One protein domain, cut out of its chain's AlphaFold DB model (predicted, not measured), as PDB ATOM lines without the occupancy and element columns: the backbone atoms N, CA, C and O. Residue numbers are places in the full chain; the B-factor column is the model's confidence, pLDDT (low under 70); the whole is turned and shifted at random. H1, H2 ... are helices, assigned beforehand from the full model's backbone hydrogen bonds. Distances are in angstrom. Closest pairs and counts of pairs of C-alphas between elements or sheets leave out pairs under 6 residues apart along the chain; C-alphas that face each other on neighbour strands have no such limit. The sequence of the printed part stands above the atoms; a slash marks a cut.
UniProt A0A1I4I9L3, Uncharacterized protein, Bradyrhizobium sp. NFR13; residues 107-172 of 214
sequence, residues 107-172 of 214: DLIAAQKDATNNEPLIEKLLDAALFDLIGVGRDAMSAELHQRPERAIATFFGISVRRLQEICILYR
ATOM      1  N   ASP A 107     -15.423 -15.350  25.288       60.72
ATOM      2  CA  ASP A 107     -15.023 -14.892  26.620       60.72
ATOM      3  C   ASP A 107     -16.239 -14.636  27.515       60.72
ATOM      4  O   ASP A 107     -16.205 -14.903  28.711       60.72
ATOM      5  N   LEU A 108     -17.354 -14.206  26.919       64.00
ATOM      6  CA  LEU A 108     -18.610 -14.002  27.624       64.00
ATOM      7  C   LEU A 108     -19.303 -15.330  27.947       64.00
ATOM      8  O   LEU A 108     -19.842 -15.494  29.033       64.00
ATOM      9  N   ILE A 109     -19.239 -16.301  27.032       65.94
ATOM     10  CA  ILE A 109     -19.742 -17.664  27.259       65.94
ATOM     11  C   ILE A 109     -18.936 -18.354  28.369       65.94
ATOM     12  O   ILE A 109     -19.514 -19.059  29.193       65.94
ATOM     13  N   ALA A 110     -17.615 -18.153  28.399       66.25
ATOM     14  CA  ALA A 110     -16.748 -18.653  29.462       66.25
ATOM     15  C   ALA A 110     -17.070 -17.976  30.805       66.25
ATOM     16  O   ALA A 110     -17.396 -18.666  31.767       66.25
ATOM     17  N   ALA A 111     -17.121 -16.641  30.842       60.66
ATOM     18  CA  ALA A 111     -17.456 -15.884  32.048       60.66
ATOM     19  C   ALA A 111     -18.861 -16.207  32.591       60.66
ATOM     20  O   ALA A 111     -19.074 -16.210  33.800       60.66
ATOM     21  N   GLN A 112     -19.818 -16.517  31.712       64.62
ATOM     22  CA  GLN A 112     -21.175 -16.908  32.092       64.62
ATOM     23  C   GLN A 112     -21.264 -18.353  32.608       64.62
ATOM     24  O   GLN A 112     -22.212 -18.667  33.324       64.62
ATOM     25  N   LYS A 113     -20.300 -19.226  32.280       65.31
ATOM     26  CA  LYS A 113     -20.183 -20.573  32.868       65.31
ATOM     27  C   LYS A 113     -19.599 -20.546  34.280       65.31
ATOM     28  O   LYS A 113     -19.980 -21.383  35.092       65.31
ATOM     29  N   ASP A 114     -18.782 -19.550  34.604       66.31
ATOM     30  CA  ASP A 114     -18.181 -19.360  35.935       66.31
ATOM     31  C   ASP A 114     -19.155 -18.668  36.926       66.31
ATOM     32  O   ASP A 114     -18.786 -17.800  37.720       66.31
ATOM     33  N   ALA A 115     -20.434 -19.052  36.844       58.94
ATOM     34  CA  ALA A 115     -21.657 -18.278  37.084       58.94
ATOM     35  C   ALA A 115     -21.966 -17.770  38.512       58.94
ATOM     36  O   ALA A 115     -23.137 -17.605  38.840       58.94
ATOM     37  N   THR A 116     -20.994 -17.501  39.384       55.06
ATOM     38  CA  THR A 116     -21.310 -17.007  40.746       55.06
ATOM     39  C   THR A 116     -20.474 -15.838  41.254       55.06
ATOM     40  O   THR A 116     -20.985 -15.085  42.072       55.06
ATOM     41  N   ASN A 117     -19.262 -15.594  40.738       58.66
ATOM     42  CA  ASN A 117     -18.380 -14.551  41.297       58.66
ATOM     43  C   ASN A 117     -18.032 -13.394  40.340       58.66
ATOM     44  O   ASN A 117     -17.387 -12.436  40.758       58.66
ATOM     45  N   ASN A 118     -18.467 -13.445  39.075       62.91
ATOM     46  CA  ASN A 118     -17.977 -12.543  38.019       62.91
ATOM     47  C   ASN A 118     -19.067 -11.687  37.349       62.91
ATOM     48  O   ASN A 118     -18.864 -11.200  36.239       62.91
ATOM     49  N   GLU A 119     -20.211 -11.460  38.003       68.94
ATOM     50  CA  GLU A 119     -21.292 -10.608  37.478       68.94
ATOM     51  C   GLU A 119     -20.817  -9.239  36.930       68.94
ATOM     52  O   GLU A 119     -21.123  -8.948  35.771       68.94
ATOM     53  N   PRO A 120     -19.985  -8.440  37.636       75.62
ATOM     54  CA  PRO A 120     -19.518  -7.153  37.104       75.62
ATOM     55  C   PRO A 120     -18.597  -7.296  35.881       75.62
ATOM     56  O   PRO A 120     -18.482  -6.376  35.070       75.62
ATOM     57  N   LEU A 121     -17.924  -8.438  35.731       74.19
ATOM     58  CA  LEU A 121     -17.078  -8.724  34.575       74.19
ATOM     59  C   LEU A 121     -17.931  -9.136  33.367       74.19
ATOM     60  O   LEU A 121     -17.663  -8.691  32.254       74.19
ATOM     61  N   ILE A 122     -19.007  -9.895  33.596       73.44
ATOM     62  CA  ILE A 122     -20.009 -10.223  32.572       73.44
ATOM     63  C   ILE A 122     -20.662  -8.941  32.044       73.44
ATOM     64  O   ILE A 122     -20.775  -8.777  30.833       73.44
ATOM     65  N   GLU A 123     -21.043  -8.010  32.922       77.19
ATOM     66  CA  GLU A 123     -21.637  -6.732  32.512       77.19
ATOM     67  C   GLU A 123     -20.710  -5.920  31.603       77.19
ATOM     68  O   GLU A 123     -21.123  -5.501  30.523       77.19
ATOM     69  N   LYS A 124     -19.434  -5.783  31.984       79.81
ATOM     70  CA  LYS A 124     -18.427  -5.085  31.170       79.81
ATOM     71  C   LYS A 124     -18.220  -5.736  29.804       79.81
ATOM     72  O   LYS A 124     -18.082  -5.031  28.808       79.81
ATOM     73  N   LEU A 125     -18.200  -7.068  29.746       77.44
ATOM     74  CA  LEU A 125     -18.052  -7.793  28.485       77.44
ATOM     75  C   LEU A 125     -19.298  -7.650  27.595       77.44
ATOM     76  O   LEU A 125     -19.160  -7.548  26.377       77.44
ATOM     77  N   LEU A 126     -20.502  -7.610  28.179       77.38
ATOM     78  CA  LEU A 126     -21.741  -7.355  27.438       77.38
ATOM     79  C   LEU A 126     -21.753  -5.937  26.856       77.38
ATOM     80  O   LEU A 126     -22.123  -5.768  25.695       77.38
ATOM     81  N   ASP A 127     -21.330  -4.937  27.635       76.31
ATOM     82  CA  ASP A 127     -21.228  -3.548  27.180       76.31
ATOM     83  C   ASP A 127     -20.214  -3.390  26.043       76.31
ATOM     84  O   ASP A 127     -20.541  -2.798  25.013       76.31
ATOM     85  N   ALA A 128     -19.019  -3.972  26.185       74.88
ATOM     86  CA  ALA A 128     -17.997  -3.949  25.139       74.88
ATOM     87  C   ALA A 128     -18.489  -4.621  23.848       74.88
ATOM     88  O   ALA A 128     -18.362  -4.064  22.760       74.88
ATOM     89  N   ALA A 129     -19.125  -5.787  23.965       74.81
ATOM     90  CA  ALA A 129     -19.607  -6.532  22.811       74.81
ATOM     91  C   ALA A 129     -20.795  -5.857  22.104       74.81
ATOM     92  O   ALA A 129     -20.909  -5.947  20.882       74.81
ATOM     93  N   LEU A 130     -21.673  -5.169  22.842       77.62
ATOM     94  CA  LEU A 130     -22.743  -4.370  22.243       77.62
ATOM     95  C   LEU A 130     -22.179  -3.128  21.537       77.62
ATOM     96  O   LEU A 130     -22.623  -2.785  20.436       77.62
ATOM     97  N   PHE A 131     -21.164  -2.498  22.136       71.88
ATOM     98  CA  PHE A 131     -20.468  -1.368  21.536       71.88
ATOM     99  C   PHE A 131     -19.754  -1.766  20.239       71.88
ATOM    100  O   PHE A 131     -19.888  -1.070  19.239       71.88
ATOM    101  N   ASP A 132     -19.092  -2.920  20.191       72.75
ATOM    102  CA  ASP A 132     -18.469  -3.421  18.959       72.75
ATOM    103  C   ASP A 132     -19.495  -3.750  17.862       72.75
ATOM    104  O   ASP A 132     -19.217  -3.610  16.667       72.75
ATOM    105  N   LEU A 133     -20.694  -4.184  18.255       71.62
ATOM    106  CA  LEU A 133     -21.748  -4.595  17.333       71.62
ATOM    107  C   LEU A 133     -22.496  -3.408  16.704       71.62
ATOM    108  O   LEU A 133     -22.786  -3.426  15.506       71.62
ATOM    109  N   ILE A 134     -22.866  -2.414  17.517       70.75
ATOM    110  CA  ILE A 134     -23.811  -1.339  17.142       70.75
ATOM    111  C   ILE A 134     -23.220   0.059  17.393       70.75
ATOM    112  O   ILE A 134     -23.759   1.060  16.926       70.75
ATOM    113  N   GLY A 135     -22.083   0.151  18.085       71.56
ATOM    114  CA  GLY A 135     -21.447   1.420  18.452       71.56
ATOM    115  C   GLY A 135     -22.080   2.098  19.666       71.56
ATOM    116  O   GLY A 135     -21.865   3.291  19.869       71.56
ATOM    117  N   VAL A 136     -22.899   1.381  20.444       72.88
ATOM    118  CA  VAL A 136     -23.680   1.930  21.562       72.88
ATOM    119  C   VAL A 136     -23.596   0.990  22.769       72.88
ATOM    120  O   VAL A 136     -23.699  -0.222  22.609       72.88
ATOM    121  N   GLY A 137     -23.400   1.536  23.974       74.12
ATOM    122  CA  GLY A 137     -23.410   0.761  25.227       74.12
ATOM    123  C   GLY A 137     -24.826   0.386  25.689       74.12
ATOM    124  O   GLY A 137     -25.806   0.964  25.208       74.12
ATOM    125  N   ARG A 138     -24.973  -0.556  26.637       80.00
ATOM    126  CA  ARG A 138     -26.300  -1.067  27.045       80.00
ATOM    127  C   ARG A 138     -27.188   0.016  27.641       80.00
ATOM    128  O   ARG A 138     -28.377   0.047  27.335       80.00
ATOM    129  N   ASP A 139     -26.629   0.916  28.446       75.19
ATOM    130  CA  ASP A 139     -27.398   1.981  29.098       75.19
ATOM    131  C   ASP A 139     -27.923   3.009  28.099       75.19
ATOM    132  O   ASP A 139     -29.086   3.403  28.168       75.19
ATOM    133  N   ALA A 140     -27.097   3.391  27.125       72.69
ATOM    134  CA  ALA A 140     -27.511   4.281  26.046       72.69
ATOM    135  C   ALA A 140     -28.583   3.614  25.170       72.69
ATOM    136  O   ALA A 140     -29.598   4.230  24.855       72.69
ATOM    137  N   MET A 141     -28.415   2.325  24.858       78.75
ATOM    138  CA  MET A 141     -29.412   1.542  24.127       78.75
ATOM    139  C   MET A 141     -30.740   1.444  24.891       78.75
ATOM    140  O   MET A 141     -31.811   1.621  24.314       78.75
ATOM    141  N   SER A 142     -30.673   1.200  26.200       80.62
ATOM    142  CA  SER A 142     -31.827   1.181  27.098       80.62
ATOM    143  C   SER A 142     -32.510   2.548  27.138       80.62
ATOM    144  O   SER A 142     -33.727   2.624  26.996       80.62
ATOM    145  N   ALA A 143     -31.754   3.640  27.271       72.81
ATOM    146  CA  ALA A 143     -32.301   4.993  27.272       72.81
ATOM    147  C   ALA A 143     -33.038   5.310  25.961       72.81
ATOM    148  O   ALA A 143     -34.173   5.782  26.000       72.81
ATOM    149  N   GLU A 144     -32.449   4.970  24.813       74.81
ATOM    150  CA  GLU A 144     -33.097   5.112  23.504       74.81
ATOM    151  C   GLU A 144     -34.391   4.292  23.432       74.81
ATOM    152  O   GLU A 144     -35.442   4.826  23.074       74.81
ATOM    153  N   LEU A 145     -34.355   3.034  23.888       80.62
ATOM    154  CA  LEU A 145     -35.518   2.142  23.987       80.62
ATOM    155  C   LEU A 145     -36.599   2.610  24.960       80.62
ATOM    156  O   LEU A 145     -37.662   2.002  24.951       80.62
ATOM    157  N   HIS A 146     -36.366   3.644  25.774       80.56
ATOM    158  CA  HIS A 146     -37.374   4.305  26.618       80.56
ATOM    159  C   HIS A 146     -37.786   5.688  26.087       80.56
ATOM    160  O   HIS A 146     -38.759   6.280  26.568       80.56
ATOM    161  N   GLN A 147     -37.087   6.220  25.083       74.94
ATOM    162  CA  GLN A 147     -37.411   7.494  24.434       74.94
ATOM    163  C   GLN A 147     -38.146   7.318  23.106       74.94
ATOM    164  O   GLN A 147     -38.990   8.149  22.768       74.94
ATOM    165  N   ARG A 148     -37.891   6.222  22.385       76.75
ATOM    166  CA  ARG A 148     -38.455   5.970  21.057       76.75
ATOM    167  C   ARG A 148     -39.015   4.549  20.937       76.75
ATOM    168  O   ARG A 148     -38.464   3.622  21.527       76.75
ATOM    169  N   PRO A 149     -40.073   4.339  20.131       80.75
ATOM    170  CA  PRO A 149     -40.586   2.999  19.877       80.75
ATOM    171  C   PRO A 149     -39.525   2.126  19.195       80.75
ATOM    172  O   PRO A 149     -38.765   2.608  18.350       80.75
ATOM    173  N   GLU A 150     -39.532   0.821  19.492       79.62
ATOM    174  CA  GLU A 150     -38.548  -0.150  18.976       79.62
ATOM    175  C   GLU A 150     -38.389  -0.076  17.449       79.62
ATOM    176  O   GLU A 150     -37.285  -0.197  16.923       79.62
ATOM    177  N   ARG A 151     -39.482   0.183  16.719       75.25
ATOM    178  CA  ARG A 151     -39.459   0.324  15.258       75.25
ATOM    179  C   ARG A 151     -38.578   1.479  14.783       75.25
ATOM    180  O   ARG A 151     -37.833   1.294  13.828       75.25
ATOM    181  N   ALA A 152     -38.635   2.633  15.445       71.31
ATOM    182  CA  ALA A 152     -37.831   3.798  15.076       71.31
ATOM    183  C   ALA A 152     -36.338   3.543  15.325       71.31
ATOM    184  O   ALA A 152     -35.499   3.891  14.500       71.31
ATOM    185  N   ILE A 153     -36.023   2.871  16.431       77.62
ATOM    186  CA  ILE A 153     -34.655   2.505  16.809       77.62
ATOM    187  C   ILE A 153     -34.087   1.466  15.840       77.62
ATOM    188  O   ILE A 153     -32.959   1.595  15.372       77.62
ATOM    189  N   ALA A 154     -34.888   0.464  15.476       75.88
ATOM    190  CA  ALA A 154     -34.501  -0.540  14.495       75.88
ATOM    191  C   ALA A 154     -34.174   0.106  13.138       75.88
ATOM    192  O   ALA A 154     -33.121  -0.165  12.564       75.88
ATOM    193  N   THR A 155     -35.024   1.025  12.662       71.50
ATOM    194  CA  THR A 155     -34.773   1.791  11.431       71.50
ATOM    195  C   THR A 155     -33.504   2.629  11.526       71.50
ATOM    196  O   THR A 155     -32.708   2.636  10.591       71.50
ATOM    197  N   PHE A 156     -33.288   3.291  12.657       70.62
ATOM    198  CA  PHE A 156     -32.117   4.124  12.896       70.62
ATOM    199  C   PHE A 156     -30.800   3.333  12.858       70.62
ATOM    200  O   PHE A 156     -29.827   3.784  12.258       70.62
ATOM    201  N   PHE A 157     -30.785   2.117  13.409       71.81
ATOM    202  CA  PHE A 157     -29.633   1.215  13.314       71.81
ATOM    203  C   PHE A 157     -29.583   0.414  12.002       71.81
ATOM    204  O   PHE A 157     -28.643  -0.348  11.785       71.81
ATOM    205  N   GLY A 158     -30.571   0.559  11.114       74.06
ATOM    206  CA  GLY A 158     -30.648  -0.205   9.866       74.06
ATOM    207  C   GLY A 158     -30.852  -1.710  10.077       74.06
ATOM    208  O   GLY A 158     -30.445  -2.512   9.237       74.06
ATOM    209  N   ILE A 159     -31.462  -2.107  11.196       80.25
ATOM    210  CA  ILE A 159     -31.737  -3.503  11.562       80.25
ATOM    211  C   ILE A 159     -33.243  -3.770  11.601       80.25
ATOM    212  O   ILE A 159     -34.061  -2.857  11.692       80.25
ATOM    213  N   SER A 160     -33.647  -5.039  11.538       80.12
ATOM    214  CA  SER A 160     -35.057  -5.390  11.738       80.12
ATOM    215  C   SER A 160     -35.442  -5.284  13.218       80.12
ATOM    216  O   SER A 160     -34.612  -5.502  14.099       80.12
ATOM    217  N   VAL A 161     -36.718  -5.008  13.513       79.00
ATOM    218  CA  VAL A 161     -37.236  -4.969  14.900       79.00
ATOM    219  C   VAL A 161     -36.975  -6.288  15.622       79.00
ATOM    220  O   VAL A 161     -36.530  -6.311  16.761       79.00
ATOM    221  N   ARG A 162     -37.159  -7.404  14.915       77.31
ATOM    222  CA  ARG A 162     -36.848  -8.732  15.440       77.31
ATOM    223  C   ARG A 162     -35.372  -8.868  15.823       77.31
ATOM    224  O   ARG A 162     -35.056  -9.412  16.875       77.31
ATOM    225  N   ARG A 163     -34.469  -8.341  14.995       75.69
ATOM    226  CA  ARG A 163     -33.028  -8.363  15.263       75.69
ATOM    227  C   ARG A 163     -32.658  -7.497  16.461       75.69
ATOM    228  O   ARG A 163     -31.845  -7.902  17.282       75.69
ATOM    229  N   LEU A 164     -33.287  -6.334  16.578       81.62
ATOM    230  CA  LEU A 164     -33.162  -5.461  17.735       81.62
ATOM    231  C   LEU A 164     -33.596  -6.173  19.029       81.62
ATOM    232  O   LEU A 164     -32.902  -6.087  20.038       81.62
ATOM    233  N   GLN A 165     -34.695  -6.928  18.997       81.31
ATOM    234  CA  GLN A 165     -35.157  -7.709  20.149       81.31
ATOM    235  C   GLN A 165     -34.168  -8.817  20.535       81.31
ATOM    236  O   GLN A 165     -33.880  -8.985  21.718       81.31
ATOM    237  N   GLU A 166     -33.607  -9.528  19.553       77.44
ATOM    238  CA  GLU A 166     -32.555 -10.531  19.781       77.44
ATOM    239  C   GLU A 166     -31.336  -9.914  20.473       77.44
ATOM    240  O   GLU A 166     -30.836 -10.473  21.446       77.44
ATOM    241  N   ILE A 167     -30.895  -8.738  20.016       79.44
ATOM    242  CA  ILE A 167     -29.808  -7.979  20.642       79.44
ATOM    243  C   ILE A 167     -30.170  -7.641  22.091       79.44
ATOM    244  O   ILE A 167     -29.386  -7.897  22.998       79.44
ATOM    245  N   CYS A 168     -31.369  -7.119  22.343       81.75
ATOM    246  CA  CYS A 168     -31.760  -6.747  23.701       81.75
ATOM    247  C   CYS A 168     -31.764  -7.947  24.656       81.75
ATOM    248  O   CYS A 168     -31.326  -7.822  25.798       81.75
ATOM    249  N   ILE A 169     -32.220  -9.111  24.186       79.62
ATOM    250  CA  ILE A 169     -32.235 -10.348  24.972       79.62
ATOM    251  C   ILE A 169     -30.806 -10.847  25.224       79.62
ATOM    252  O   ILE A 169     -30.439 -11.096  26.371       79.62
ATOM    253  N   LEU A 170     -29.995 -10.965  24.170       76.75
ATOM    254  CA  LEU A 170     -28.632 -11.499  24.255       76.75
ATOM    255  C   LEU A 170     -27.721 -10.621  25.110       76.75
ATOM    256  O   LEU A 170     -26.945 -11.141  25.909       76.75
ATOM    257  N   TYR A 171     -27.842  -9.302  24.975       79.31
ATOM    258  CA  TYR A 171     -27.008  -8.345  25.694       79.31
ATOM    259  C   TYR A 171     -27.625  -7.856  27.011       79.31
ATOM    260  O   TYR A 171     -27.071  -6.966  27.653       79.31
ATOM    261  N   ARG A 172     -28.758  -8.436  27.438       78.06
ATOM    262  CA  ARG A 172     -29.499  -8.060  28.659       78.06
ATOM    263  C   ARG A 172     -29.808  -6.559  28.749       78.06
ATOM    264  O   ARG A 172     -29.781  -5.971  29.830       78.06
TER     265      ARG A 172
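This is residues 107 to 172 of the 214 residues of an uncharacterized protein of Bradyrhizobium sp. NFR13 (UniProt A0A1I4I9L3). The longest helix, H2, makes one half of an elongated model, with the short H1 folded back beside its first part as a helical hairpin at one end. Beyond the last part of H2, the helices H3, H4 and H5 make an open U: H3 leads away toward the other end, H4 makes the turn there, and H5 comes back toward H2. The printed part has 66 residues with five named helices, H1 to H5 in chain order, and no named strand; the class is all helix. The whole is only just compact, close to loose, with a radius of gyration of the C-alphas of 12.8 A, and its outline is a rod spanning 37 by 18 by 17 A.

H2, residues 119 to 134, touches H1, residues 107 to 113, with residues 121 to 126 alone. Their closest C-alphas, those of Ala 111 and Ile 122, are 6.2 A apart. This hairpin runs opposite ways at a steep tilt of 38 degrees, only just past shallow. H2 and H3, residues 138 to 147, only just touch, with 3 pairs of C-alphas within 8 A, and H2 does so with residues 126 to 130 alone. Their closest C-alphas, those of Asp 127 and Arg 138, are 5.6 A apart, and the two run the same way at a steep tilt of 65 degrees. H3 and H4, residues 150 to 156, are close but not clearly touching: the closest C-alphas, of Leu 145 and Ile 153, are 7.2 A apart. They run opposite ways at a steep tilt of 69 degrees, only just short of about perpendicular. H4 touches H5, residues 161 to 170, about perpendicular at 77 degrees, with the C-alphas of Ala 154 and Val 161 closest at 5.2 A. H2 and H5 are near each other, with 6 pairs of C-alphas within 10 A; H3 and H5 are apart. In H1, H2, H3, H4 and H5 every O i to N i+4 pair is within hydrogen-bond range.

H2 measures 22.5 A from first to last C-alpha, from C-alpha 119 at (-21.292, -10.608, 37.478) to C-alpha 134 at (-23.811, -1.339, 17.142). H3 and H5 measure 14.3 A each, H1 9.9 A and H4 9.8 A. H1 begins at C-alpha 107, (-15.023, -14.892, 26.620), and H5 ends at C-alpha 170, (-28.632, -11.499, 24.255).

The two C-alphas farthest apart, those of Asn 117 and Thr 155, are 37.8 A apart. The printed part has no cut, and its four links between helices are tight. The mean pLDDT of the printed part is 73.7; residues 107 to 119 are under 70.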